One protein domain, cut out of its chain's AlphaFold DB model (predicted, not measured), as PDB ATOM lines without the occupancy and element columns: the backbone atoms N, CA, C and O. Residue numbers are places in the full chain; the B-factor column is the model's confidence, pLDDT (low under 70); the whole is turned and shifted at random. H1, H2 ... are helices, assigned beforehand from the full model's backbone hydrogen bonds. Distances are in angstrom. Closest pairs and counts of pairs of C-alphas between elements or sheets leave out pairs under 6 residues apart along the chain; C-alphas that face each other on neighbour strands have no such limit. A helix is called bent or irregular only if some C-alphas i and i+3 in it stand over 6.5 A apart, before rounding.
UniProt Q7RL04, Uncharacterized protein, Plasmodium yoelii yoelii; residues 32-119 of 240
ATOM      1  N   ASP A  32     -25.592  16.732  18.165       57.84
ATOM      2  CA  ASP A  32     -25.156  17.978  17.534       57.84
ATOM      3  C   ASP A  32     -23.655  17.959  17.217       57.84
ATOM      4  O   ASP A  32     -23.244  18.337  16.115       57.84
ATOM      5  N   HIS A  33     -22.822  17.428  18.118       64.44
ATOM      6  CA  HIS A  33     -21.392  17.244  17.877       64.44
ATOM      7  C   HIS A  33     -21.102  16.225  16.764       64.44
ATOM      8  O   HIS A  33     -20.235  16.469  15.915       64.44
ATOM      9  N   ILE A  34     -21.843  15.115  16.702       66.00
ATOM     10  CA  ILE A  34     -21.737  14.115  15.628       66.00
ATOM     11  C   ILE A  34     -22.175  14.715  14.285       66.00
ATOM     12  O   ILE A  34     -21.503  14.507  13.266       66.00
ATOM     13  N   ASN A  35     -23.257  15.495  14.270       65.06
ATOM     14  CA  ASN A  35     -23.743  16.182  13.075       65.06
ATOM     15  C   ASN A  35     -22.748  17.244  12.594       65.06
ATOM     16  O   ASN A  35     -22.388  17.240  11.414       65.06
ATOM     17  N   MET A  36     -22.193  18.058  13.497       67.38
ATOM     18  CA  MET A  36     -21.099  18.983  13.189       67.38
ATOM     19  C   MET A  36     -19.890  18.256  12.593       67.38
ATOM     20  O   MET A  36     -19.346  18.681  11.573       67.38
ATOM     21  N   TYR A  37     -19.465  17.141  13.190       66.81
ATOM     22  CA  TYR A  37     -18.313  16.385  12.701       66.81
ATOM     23  C   TYR A  37     -18.570  15.796  11.307       66.81
ATOM     24  O   TYR A  37     -17.709  15.852  10.421       66.81
ATOM     25  N   ARG A  38     -19.781  15.280  11.066       72.75
ATOM     26  CA  ARG A  38     -20.215  14.789   9.752       72.75
ATOM     27  C   ARG A  38     -20.248  15.909   8.715       72.75
ATOM     28  O   ARG A  38     -19.775  15.703   7.597       72.75
ATOM     29  N   GLU A  39     -20.741  17.090   9.071       74.31
ATOM     30  CA  GLU A  39     -20.721  18.265   8.200       74.31
ATOM     31  C   GLU A  39     -19.303  18.716   7.863       74.31
ATOM     32  O   GLU A  39     -19.006  18.978   6.698       74.31
ATOM     33  N   ILE A  40     -18.405  18.768   8.849       76.44
ATOM     34  CA  ILE A  40     -16.992  19.110   8.643       76.44
ATOM     35  C   ILE A  40     -16.344  18.094   7.698       76.44
ATOM     36  O   ILE A  40     -15.715  18.476   6.709       76.44
ATOM     37  N   LYS A  41     -16.561  16.795   7.931       79.69
ATOM     38  CA  LYS A  41     -16.062  15.717   7.066       79.69
ATOM     39  C   LYS A  41     -16.609  15.824   5.641       79.69
ATOM     40  O   LYS A  41     -15.859  15.649   4.680       79.69
ATOM     41  N   ASN A  42     -17.890  16.146   5.483       77.69
ATOM     42  CA  ASN A  42     -18.507  16.361   4.174       77.69
ATOM     43  C   ASN A  42     -17.944  17.607   3.477       77.69
ATOM     44  O   ASN A  42     -17.608  17.537   2.296       77.69
ATOM     45  N   LYS A  43     -17.750  18.717   4.200       80.88
ATOM     46  CA  LYS A  43     -17.108  19.935   3.681       80.88
ATOM     47  C   LYS A  43     -15.683  19.649   3.194       80.88
ATOM     48  O   LYS A  43     -15.306  20.121   2.124       80.88
ATOM     49  N   ILE A  44     -14.910  18.846   3.931       79.69
ATOM     50  CA  ILE A  44     -13.561  18.417   3.524       79.69
ATOM     51  C   ILE A  44     -13.623  17.585   2.238       79.69
ATOM     52  O   ILE A  44     -12.922  17.906   1.278       79.69
ATOM     53  N   LYS A  45     -14.509  16.582   2.172       81.88
ATOM     54  CA  LYS A  45     -14.695  15.762   0.962       81.88
ATOM     55  C   LYS A  45     -15.075  16.601  -0.256       81.88
ATOM     56  O   LYS A  45     -14.506  16.408  -1.327       81.88
ATOM     57  N   ILE A  46     -16.000  17.550  -0.107       80.88
ATOM     58  CA  ILE A  46     -16.407  18.446  -1.199       80.88
ATOM     59  C   ILE A  46     -15.213  19.279  -1.674       80.88
ATOM     60  O   ILE A  46     -14.950  19.334  -2.874       80.88
ATOM     61  N   LYS A  47     -14.443  19.873  -0.751       82.38
ATOM     62  CA  LYS A  47     -13.225  20.623  -1.101       82.38
ATOM     63  C   LYS A  47     -12.222  19.758  -1.862       82.38
ATOM     64  O   LYS A  47     -11.615  20.226  -2.823       82.38
ATOM     65  N   GLU A  48     -12.060  18.500  -1.468       83.38
ATOM     66  CA  GLU A  48     -11.149  17.565  -2.126       83.38
ATOM     67  C   GLU A  48     -11.629  17.145  -3.524       83.38
ATOM     68  O   GLU A  48     -10.821  17.075  -4.457       83.38
ATOM     69  N   ILE A  49     -12.938  16.951  -3.704       82.69
ATOM     70  CA  ILE A  49     -13.556  16.712  -5.016       82.69
ATOM     71  C   ILE A  49     -13.327  17.918  -5.929       82.69
ATOM     72  O   ILE A  49     -12.820  17.750  -7.035       82.69
ATOM     73  N   VAL A  50     -13.632  19.134  -5.461       81.00
ATOM     74  CA  VAL A  50     -13.426  20.378  -6.224       81.00
ATOM     75  C   VAL A  50     -11.951  20.553  -6.593       81.00
ATOM     76  O   VAL A  50     -11.629  20.874  -7.737       81.00
ATOM     77  N   LYS A  51     -11.031  20.256  -5.666       84.44
ATOM     78  CA  LYS A  51      -9.582  20.317  -5.906       84.44
ATOM     79  C   LYS A  51      -9.127  19.370  -7.020       84.44
ATOM     80  O   LYS A  51      -8.223  19.719  -7.774       84.44
ATOM     81  N   ASN A  52      -9.745  18.196  -7.135       87.56
ATOM     82  CA  ASN A  52      -9.400  17.182  -8.135       87.56
ATOM     83  C   ASN A  52     -10.326  17.181  -9.367       87.56
ATOM     84  O   ASN A  52     -10.159  16.344 -10.256       87.56
ATOM     85  N   MET A  53     -11.282  18.111  -9.455       89.00
ATOM     86  CA  MET A  53     -12.333  18.090 -10.475       89.00
ATOM     87  C   MET A  53     -11.796  18.215 -11.906       89.00
ATOM     88  O   MET A  53     -12.327  17.596 -12.829       89.00
ATOM     89  N   ASN A  54     -10.672  18.906 -12.091       91.19
ATOM     90  CA  ASN A  54      -9.961  18.974 -13.365       91.19
ATOM     91  C   ASN A  54      -9.535  17.587 -13.887       91.19
ATOM     92  O   ASN A  54      -9.616  17.333 -15.090       91.19
ATOM     93  N   LYS A  55      -9.124  16.663 -13.002       92.62
ATOM     94  CA  LYS A  55      -8.777  15.282 -13.382       92.62
ATOM     95  C   LYS A  55     -10.014  14.532 -13.873       92.62
ATOM     96  O   LYS A  55      -9.930  13.840 -14.886       92.62
ATOM     97  N   TYR A  56     -11.156  14.712 -13.207       89.62
ATOM     98  CA  TYR A  56     -12.419  14.106 -13.633       89.62
ATOM     99  C   TYR A  56     -12.871  14.644 -14.992       89.62
ATOM    100  O   TYR A  56     -13.185  13.846 -15.871       89.62
ATOM    101  N   PHE A  57     -12.806  15.961 -15.223       90.88
ATOM    102  CA  PHE A  57     -13.111  16.539 -16.537       90.88
ATOM    103  C   PHE A  57     -12.198  16.003 -17.635       90.88
ATOM    104  O   PHE A  57     -12.677  15.629 -18.706       90.88
ATOM    105  N   ARG A  58     -10.895  15.890 -17.366       91.94
ATOM    106  CA  ARG A  58      -9.949  15.303 -18.318       91.94
ATOM    107  C   ARG A  58     -10.335  13.874 -18.703       91.94
ATOM    108  O   ARG A  58     -10.311  13.548 -19.888       91.94
ATOM    109  N   VAL A  59     -10.659  13.021 -17.729       91.19
ATOM    110  CA  VAL A  59     -11.085  11.636 -17.999       91.19
ATOM    111  C   VAL A  59     -12.401  11.629 -18.777       91.19
ATOM    112  O   VAL A  59     -12.486  10.966 -19.804       91.19
ATOM    113  N   TYR A  60     -13.378  12.433 -18.358       88.56
ATOM    114  CA  TYR A  60     -14.681  12.549 -19.010       88.56
ATOM    115  C   TYR A  60     -14.565  12.911 -20.499       88.56
ATOM    116  O   TYR A  60     -15.080  12.187 -21.352       88.56
ATOM    117  N   PHE A  61     -13.821  13.970 -20.842       88.50
ATOM    118  CA  PHE A  61     -13.635  14.357 -22.245       88.50
ATOM    119  C   PHE A  61     -12.848  13.328 -23.049       88.50
ATOM    120  O   PHE A  61     -13.175  13.111 -24.214       88.50
ATOM    121  N   LYS A  62     -11.845  12.666 -22.455       87.69
ATOM    122  CA  LYS A  62     -11.141  11.563 -23.129       87.69
ATOM    123  C   LYS A  62     -12.111  10.443 -23.503       87.69
ATOM    124  O   LYS A  62     -12.095   9.998 -24.646       87.69
ATOM    125  N   THR A  63     -12.983  10.039 -22.581       86.00
ATOM    126  CA  THR A  63     -13.978   8.987 -22.822       86.00
ATOM    127  C   THR A  63     -14.983   9.390 -23.900       86.00
ATOM    128  O   THR A  63     -15.241   8.613 -24.819       86.00
ATOM    129  N   ILE A  64     -15.510  10.617 -23.846       81.75
ATOM    130  CA  ILE A  64     -16.442  11.124 -24.865       81.75
ATOM    131  C   ILE A  64     -15.797  11.134 -26.245       81.75
ATOM    132  O   ILE A  64     -16.376  10.600 -27.190       81.75
ATOM    133  N   LEU A  65     -14.603  11.721 -26.362       79.25
ATOM    134  CA  LEU A  65     -13.895  11.828 -27.638       79.25
ATOM    135  C   LEU A  65     -13.559  10.445 -28.208       79.25
ATOM    136  O   LEU A  65     -13.580  10.265 -29.424       79.25
ATOM    137  N   TRP A  66     -13.313   9.455 -27.348       78.12
ATOM    138  CA  TRP A  66     -13.077   8.083 -27.782       78.12
ATOM    139  C   TRP A  66     -14.345   7.378 -28.281       78.12
ATOM    140  O   TRP A  66     -14.270   6.564 -29.199       78.12
ATOM    141  N   SER A  67     -15.517   7.722 -27.738       70.94
ATOM    142  CA  SER A  67     -16.781   7.045 -28.058       70.94
ATOM    143  C   SER A  67     -17.281   7.238 -29.500       70.94
ATOM    144  O   SER A  67     -18.167   6.497 -29.921       70.94
ATOM    145  N   LYS A  68     -16.753   8.215 -30.260       67.69
ATOM    146  CA  LYS A  68     -17.132   8.568 -31.654       67.69
ATOM    147  C   LYS A  68     -18.638   8.772 -31.919       67.69
ATOM    148  O   LYS A  68     -19.049   8.895 -33.072       67.69
ATOM    149  N   LYS A  69     -19.483   8.843 -30.886       70.06
ATOM    150  CA  LYS A  69     -20.922   9.081 -31.039       70.06
ATOM    151  C   LYS A  69     -21.182  10.577 -31.216       70.06
ATOM    152  O   LYS A  69     -21.283  11.315 -30.237       70.06
ATOM    153  N   ASN A  70     -21.314  11.013 -32.469       69.06
ATOM    154  CA  ASN A  70     -21.516  12.423 -32.833       69.06
ATOM    155  C   ASN A  70     -22.755  13.066 -32.189       69.06
ATOM    156  O   ASN A  70     -22.753  14.264 -31.918       69.06
ATOM    157  N   GLU A  71     -23.788  12.277 -31.905       71.81
ATOM    158  CA  GLU A  71     -25.070  12.756 -31.375       71.81
ATOM    159  C   GLU A  71     -24.939  13.426 -29.996       71.81
ATOM    160  O   GLU A  71     -25.586  14.433 -29.709       71.81
ATOM    161  N   TRP A  72     -24.009  12.944 -29.167       83.75
ATOM    162  CA  TRP A  72     -23.757  13.513 -27.842       83.75
ATOM    163  C   TRP A  72     -22.912  14.782 -27.895       83.75
ATOM    164  O   TRP A  72     -23.004  15.612 -26.992       83.75
ATOM    165  N   LEU A  73     -22.107  14.964 -28.947       89.25
ATOM    166  CA  LEU A  73     -21.171  16.084 -29.037       89.25
ATOM    167  C   LEU A  73     -21.906  17.420 -29.041       89.25
ATOM    168  O   LEU A  73     -21.516  18.316 -28.303       89.25
ATOM    169  N   TYR A  74     -23.014  17.528 -29.779       90.88
ATOM    170  CA  TYR A  74     -23.837  18.738 -29.774       90.88
ATOM    171  C   TYR A  74     -24.338  19.087 -28.364       90.88
ATOM    172  O   TYR A  74     -24.148  20.213 -27.900       90.88
ATOM    173  N   GLN A  75     -24.930  18.115 -27.661       90.38
ATOM    174  CA  GLN A  75     -25.500  18.334 -26.328       90.38
ATOM    175  C   GLN A  75     -24.423  18.663 -25.294       90.38
ATOM    176  O   GLN A  75     -24.594  19.571 -24.484       90.38
ATOM    177  N   ILE A  76     -23.280  17.977 -25.355       90.94
ATOM    178  CA  ILE A  76     -22.144  18.223 -24.462       90.94
ATOM    179  C   ILE A  76     -21.549  19.606 -24.723       90.94
ATOM    180  O   ILE A  76     -21.333  20.357 -23.775       90.94
ATOM    181  N   THR A  77     -21.321  19.980 -25.984       93.88
ATOM    182  CA  THR A  77     -20.831  21.315 -26.345       93.88
ATOM    183  C   THR A  77     -21.780  22.390 -25.828       93.88
ATOM    184  O   THR A  77     -21.335  23.309 -25.142       93.88
ATOM    185  N   LYS A  78     -23.086  22.251 -26.077       94.38
ATOM    186  CA  LYS A  78     -24.099  23.197 -25.600       94.38
ATOM    187  C   LYS A  78     -24.110  23.303 -24.075       94.38
ATOM    188  O   LYS A  78     -24.113  24.410 -23.540       94.38
ATOM    189  N   LEU A  79     -24.056  22.171 -23.372       93.69
ATOM    190  CA  LEU A  79     -24.003  22.137 -21.913       93.69
ATOM    191  C   LEU A  79     -22.751  22.840 -21.381       93.69
ATOM    192  O   LEU A  79     -22.857  23.662 -20.479       93.69
ATOM    193  N   VAL A  80     -21.572  22.553 -21.938       94.69
ATOM    194  CA  VAL A  80     -20.312  23.182 -21.509       94.69
ATOM    195  C   VAL A  80     -20.363  24.693 -21.725       94.69
ATOM    196  O   VAL A  80     -20.029  25.440 -20.809       94.69
ATOM    197  N   LEU A  81     -20.832  25.152 -22.891       96.00
ATOM    198  CA  LEU A  81     -21.001  26.580 -23.175       96.00
ATOM    199  C   LEU A  81     -21.951  27.245 -22.176       96.00
ATOM    200  O   LEU A  81     -21.616  28.290 -21.628       96.00
ATOM    201  N   TYR A  82     -23.091  26.615 -21.881       94.88
ATOM    202  CA  TYR A  82     -24.032  27.105 -20.876       94.88
ATOM    203  C   TYR A  82     -23.385  27.205 -19.489       94.88
ATOM    204  O   TYR A  82     -23.445  28.246 -18.843       94.88
ATOM    205  N   LYS A  83     -22.701  26.146 -19.043       92.69
ATOM    206  CA  LYS A  83     -22.080  26.089 -17.713       92.69
ATOM    207  C   LYS A  83     -20.952  27.110 -17.548       92.69
ATOM    208  O   LYS A  83     -20.797  27.653 -16.461       92.69
ATOM    209  N   LEU A  84     -20.223  27.424 -18.621       94.44
ATOM    210  CA  LEU A  84     -19.208  28.483 -18.634       94.44
ATOM    211  C   LEU A  84     -19.794  29.905 -18.561       94.44
ATOM    212  O   LEU A  84     -19.037  30.850 -18.357       94.44
ATOM    213  N   ARG A  85     -21.113  30.069 -18.712       92.75
ATOM    214  CA  ARG A  85     -21.815  31.353 -18.538       92.75
ATOM    215  C   ARG A  85     -22.372  31.540 -17.126       92.75
ATOM    216  O   ARG A  85     -22.691  32.663 -16.752       92.75
ATOM    217  N   CYS A  86     -22.515  30.469 -16.349       93.06
ATOM    218  CA  CYS A  86     -23.105  30.518 -15.012       93.06
ATOM    219  C   CYS A  86     -22.073  30.998 -13.979       93.06
ATOM    220  O   CYS A  86     -21.131  30.266 -13.673       93.06
ATOM    221  N   SER A  87     -22.268  32.189 -13.405       90.19
ATOM    222  CA  SER A  87     -21.374  32.763 -12.382       90.19
ATOM    223  C   SER A  87     -21.195  31.839 -11.177       90.19
ATOM    224  O   SER A  87     -20.063  31.530 -10.821       90.19
ATOM    225  N   GLU A  88     -22.292  31.306 -10.642       89.81
ATOM    226  CA  GLU A  88     -22.309  30.371  -9.503       89.81
ATOM    227  C   GLU A  88     -21.416  29.144  -9.745       89.81
ATOM    228  O   GLU A  88     -20.727  28.651  -8.858       89.81
ATOM    229  N   ILE A  89     -21.386  28.652 -10.986       88.81
ATOM    230  CA  ILE A  89     -20.572  27.494 -11.359       88.81
ATOM    231  C   ILE A  89     -19.109  27.900 -11.475       88.81
ATOM    232  O   ILE A  89     -18.230  27.182 -11.004       88.81
ATOM    233  N   LEU A  90     -18.836  29.053 -12.083       90.88
ATOM    234  CA  LEU A  90     -17.478  29.574 -12.195       90.88
ATOM    235  C   LEU A  90     -16.856  29.876 -10.827       90.88
ATOM    236  O   LEU A  90     -15.652  29.708 -10.681       90.88
ATOM    237  N   GLU A  91     -17.645  30.271  -9.829       87.44
ATOM    238  CA  GLU A  91     -17.172  30.479  -8.453       87.44
ATOM    239  C   GLU A  91     -16.710  29.177  -7.787       87.44
ATOM    240  O   GLU A  91     -15.730  29.169  -7.043       87.44
ATOM    241  N   ILE A  92     -17.372  28.059  -8.096       86.75
ATOM    242  CA  ILE A  92     -17.006  26.732  -7.581       86.75
ATOM    243  C   ILE A  92     -15.772  26.181  -8.311       86.75
ATOM    244  O   ILE A  92     -14.955  25.463  -7.727       86.75
ATOM    245  N   LEU A  93     -15.629  26.484  -9.602       88.31
ATOM    246  CA  LEU A  93     -14.554  25.948 -10.427       88.31
ATOM    247  C   LEU A  93     -13.256  26.748 -10.275       88.31
ATOM    248  O   LEU A  93     -13.194  27.961 -10.464       88.31
ATOM    249  N   ASN A  94     -12.157  26.033 -10.042       88.19
ATOM    250  CA  ASN A  94     -10.835  26.641 -10.133       88.19
ATOM    251  C   ASN A  94     -10.397  26.831 -11.599       88.19
ATOM    252  O   ASN A  94     -10.909  26.205 -12.535       88.19
ATOM    253  N   LYS A  95      -9.375  27.669 -11.791       91.12
ATOM    254  CA  LYS A  95      -8.798  27.994 -13.103       91.12
ATOM    255  C   LYS A  95      -8.433  26.763 -13.942       91.12
ATOM    256  O   LYS A  95      -8.594  26.787 -15.162       91.12
ATOM    257  N   ASP A  96      -7.926  25.699 -13.324       92.12
ATOM    258  CA  ASP A  96      -7.496  24.501 -14.052       92.12
ATOM    259  C   ASP A  96      -8.673  23.626 -14.486       92.12
ATOM    260  O   ASP A  96      -8.625  23.041 -15.568       92.12
ATOM    261  N   CYS A  97      -9.762  23.606 -13.716       92.31
ATOM    262  CA  CYS A  97     -11.019  22.992 -14.136       92.31
ATOM    263  C   CYS A  97     -11.552  23.666 -15.403       92.31
ATOM    264  O   CYS A  97     -11.857  22.988 -16.383       92.31
ATOM    265  N   ILE A  98     -11.580  25.002 -15.418       94.12
ATOM    266  CA  ILE A  98     -12.043  25.789 -16.569       94.12
ATOM    267  C   ILE A  98     -11.164  25.532 -17.795       94.12
ATOM    268  O   ILE A  98     -11.680  25.317 -18.890       94.12
ATOM    269  N   LYS A  99      -9.836  25.477 -17.630       94.62
ATOM    270  CA  LYS A  99      -8.928  25.125 -18.734       94.62
ATOM    271  C   LYS A  99      -9.210  23.737 -19.302       94.62
ATOM    272  O   LYS A  99      -9.162  23.585 -20.517       94.62
ATOM    273  N   GLU A 100      -9.461  22.725 -18.473       94.25
ATOM    274  CA  GLU A 100      -9.765  21.382 -18.985       94.25
ATOM    275  C   GLU A 100     -11.132  21.342 -19.694       94.25
ATOM    276  O   GLU A 100     -11.224  20.713 -20.746       94.25
ATOM    277  N   LEU A 101     -12.146  22.083 -19.212       94.69
ATOM    278  CA  LEU A 101     -13.416  22.270 -19.936       94.69
ATOM    279  C   LEU A 101     -13.191  22.898 -21.321       94.69
ATOM    280  O   LEU A 101     -13.675  22.376 -22.324       94.69
ATOM    281  N   LEU A 102     -12.413  23.982 -21.391       95.69
ATOM    282  CA  LEU A 102     -12.113  24.695 -22.637       95.69
ATOM    283  C   LEU A 102     -11.254  23.863 -23.603       95.69
ATOM    284  O   LEU A 102     -11.482  23.895 -24.809       95.69
ATOM    285  N   LYS A 103     -10.296  23.071 -23.101       94.62
ATOM    286  CA  LYS A 103      -9.528  22.114 -23.920       94.62
ATOM    287  C   LYS A 103     -10.419  21.008 -24.480       94.62
ATOM    288  O   LYS A 103     -10.282  20.651 -25.647       94.62
ATOM    289  N   GLY A 104     -11.321  20.468 -23.658       92.31
ATOM    290  CA  GLY A 104     -12.320  19.496 -24.094       92.31
ATOM    291  C   GLY A 104     -13.188  20.065 -25.213       92.31
ATOM    292  O   GLY A 104     -13.306  19.455 -26.272       92.31
ATOM    293  N   LEU A 105     -13.700  21.282 -25.009       95.00
ATOM    294  CA  LEU A 105     -14.471  22.034 -25.996       95.00
ATOM    295  C   LEU A 105     -13.695  22.233 -27.309       95.00
ATOM    296  O   LEU A 105     -14.214  21.904 -28.374       95.00
ATOM    297  N   TYR A 106     -12.443  22.700 -27.238       94.06
ATOM    298  CA  TYR A 106     -11.583  22.869 -28.413       94.06
ATOM    299  C   TYR A 106     -11.405  21.558 -29.181       94.06
ATOM    300  O   TYR A 106     -11.581  21.539 -30.395       94.06
ATOM    301  N   ASN A 107     -11.133  20.447 -28.492       91.94
ATOM    302  CA  ASN A 107     -10.956  19.148 -29.141       91.94
ATOM    303  C   ASN A 107     -12.242  18.628 -29.801       91.94
ATOM    304  O   ASN A 107     -12.175  18.022 -30.870       91.94
ATOM    305  N   ILE A 108     -13.408  18.860 -29.188       91.94
ATOM    306  CA  ILE A 108     -14.695  18.498 -29.794       91.94
ATOM    307  C   ILE A 108     -14.892  19.283 -31.094       91.94
ATOM    308  O   ILE A 108     -15.176  18.685 -32.132       91.94
ATOM    309  N   ILE A 109     -14.702  20.602 -31.046       91.94
ATOM    310  CA  ILE A 109     -14.951  21.498 -32.179       91.94
ATOM    311  C   ILE A 109     -13.932  21.292 -33.292       91.94
ATOM    312  O   ILE A 109     -14.330  21.234 -34.449       91.94
ATOM    313  N   LYS A 110     -12.653  21.101 -32.955       89.31
ATOM    314  CA  LYS A 110     -11.585  20.814 -33.922       89.31
ATOM    315  C   LYS A 110     -11.939  19.650 -34.845       89.31
ATOM    316  O   LYS A 110     -11.669  19.693 -36.038       89.31
ATOM    317  N   ASN A 111     -12.580  18.623 -34.294       85.75
ATOM    318  CA  ASN A 111     -13.006  17.451 -35.054       85.75
ATOM    319  C   ASN A 111     -14.416  17.598 -35.657       85.75
ATOM    320  O   ASN A 111     -14.840  16.744 -36.428       85.75
ATOM    321  N   ASN A 112     -15.159  18.654 -35.303       89.19
ATOM    322  CA  ASN A 112     -16.565  18.866 -35.657       89.19
ATOM    323  C   ASN A 112     -16.866  20.360 -35.888       89.19
ATOM    324  O   ASN A 112     -17.771  20.925 -35.271       89.19
ATOM    325  N   TYR A 113     -16.121  21.011 -36.786       88.62
ATOM    326  CA  TYR A 113     -16.152  22.470 -36.989       88.62
ATOM    327  C   TYR A 113     -17.557  23.044 -37.258       88.62
ATOM    328  O   TYR A 113     -17.836  24.192 -36.920       88.62
ATOM    329  N   ARG A 114     -18.483  22.242 -37.810       89.44
ATOM    330  CA  ARG A 114     -19.888  22.635 -38.037       89.44
ATOM    331  C   ARG A 114     -20.605  23.056 -36.752       89.44
ATOM    332  O   ARG A 114     -21.524  23.869 -36.823       89.44
ATOM    333  N   LEU A 115     -20.181  22.551 -35.589       92.00
ATOM    334  CA  LEU A 115     -20.745  22.935 -34.294       92.00
ATOM    335  C   LEU A 115     -20.577  24.429 -34.001       92.00
ATOM    336  O   LEU A 115     -21.441  24.988 -33.335       92.00
ATOM    337  N   LEU A 116     -19.534  25.085 -34.526       91.25
ATOM    338  CA  LEU A 116     -19.388  26.537 -34.392       91.25
ATOM    339  C   LEU A 116     -20.548  27.274 -35.051       91.25
ATOM    340  O   LEU A 116     -21.139  28.145 -34.430       91.25
ATOM    341  N   LEU A 117     -20.927  26.874 -36.266       89.69
ATOM    342  CA  LEU A 117     -22.040  27.503 -36.977       89.69
ATOM    343  C   LEU A 117     -23.380  27.222 -36.293       89.69
ATOM    344  O   LEU A 117     -24.174  28.136 -36.093       89.69
ATOM    345  N   VAL A 118     -23.633  25.964 -35.916       91.75
ATOM    346  CA  VAL A 118     -24.915  25.564 -35.308       91.75
ATOM    347  C   VAL A 118     -25.109  26.215 -33.934       91.75
ATOM    348  O   VAL A 118     -26.219  26.605 -33.588       91.75
ATOM    349  N   LEU A 119     -24.039  26.354 -33.149       94.06
ATOM    350  CA  LEU A 119     -24.075  26.949 -31.811       94.06
ATOM    351  C   LEU A 119     -23.577  28.400 -31.796       94.06
ATOM    352  O   LEU A 119     -23.181  28.887 -30.736       94.06
TER     353      LEU A 119
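This is residues 32 to 119 of the 240 residues of an uncharacterized protein of Plasmodium yoelii yoelii (UniProt Q7RL04). A long bent helix, H1, sticks out from a small helical body with its residues 32 to 46, while its second arm, H1b, lies side by side with H4 in the body. H2 packs on H4 too, the three making a triangle, with short H3 and H5 at opposite ends of the body. The 88 printed residues hold five named helices, H1 to H5 in chain order, and no named strand: all helix. The whole is loose, radius of gyration of the C-alphas 16.4 A, a rod spanning 56 by 26 by 21 A.

Start at H1, residues 32 to 66, assigned as one helix by its hydrogen bonds but bent: C-alphas 51 and 54 are 7.6 A apart, and arms H1a, 32 to 51, and H1b, 54 to 66, stand at a steep tilt of 53 degrees. H1b touches H4, residues 95 to 110, the same way at a shallow tilt of 11 degrees; the closest C-alphas, Asn 54 and Cys 97, are 4.2 A apart. With residues 101 to 108 alone, H4 touches H2, residues 70 to 83, opposite ways at 34.5 degrees, only just shallow; the closest C-alphas, Thr 77 and Leu 105, are 6.4 A apart. H3, residues 87 to 92, is close to but not clearly touching H1a, C-alphas of Val 50 and Ile 92 at 7.4 A. H5, residues 114 to 118, is likewise close to H4, C-alphas of Ile 109 and Leu 115 at 6.3 A. Each O i to N i+4 pair is within hydrogen-bond range in H1a, H1b, H3, H4 and H5; in H2, 8 of 10.

Find C-alpha 32 at (-25.156, 17.978, 17.534); H1a runs 28.2 A, H1b 18.3 A, H2 20.4 A and H4 22.2 A. H5 ends at C-alpha 118, (-24.915, 25.564, -35.308).

The printed part has no cut, and its four links are tight. Confidence is under 70 at residues 32 to 37, 68 and 70.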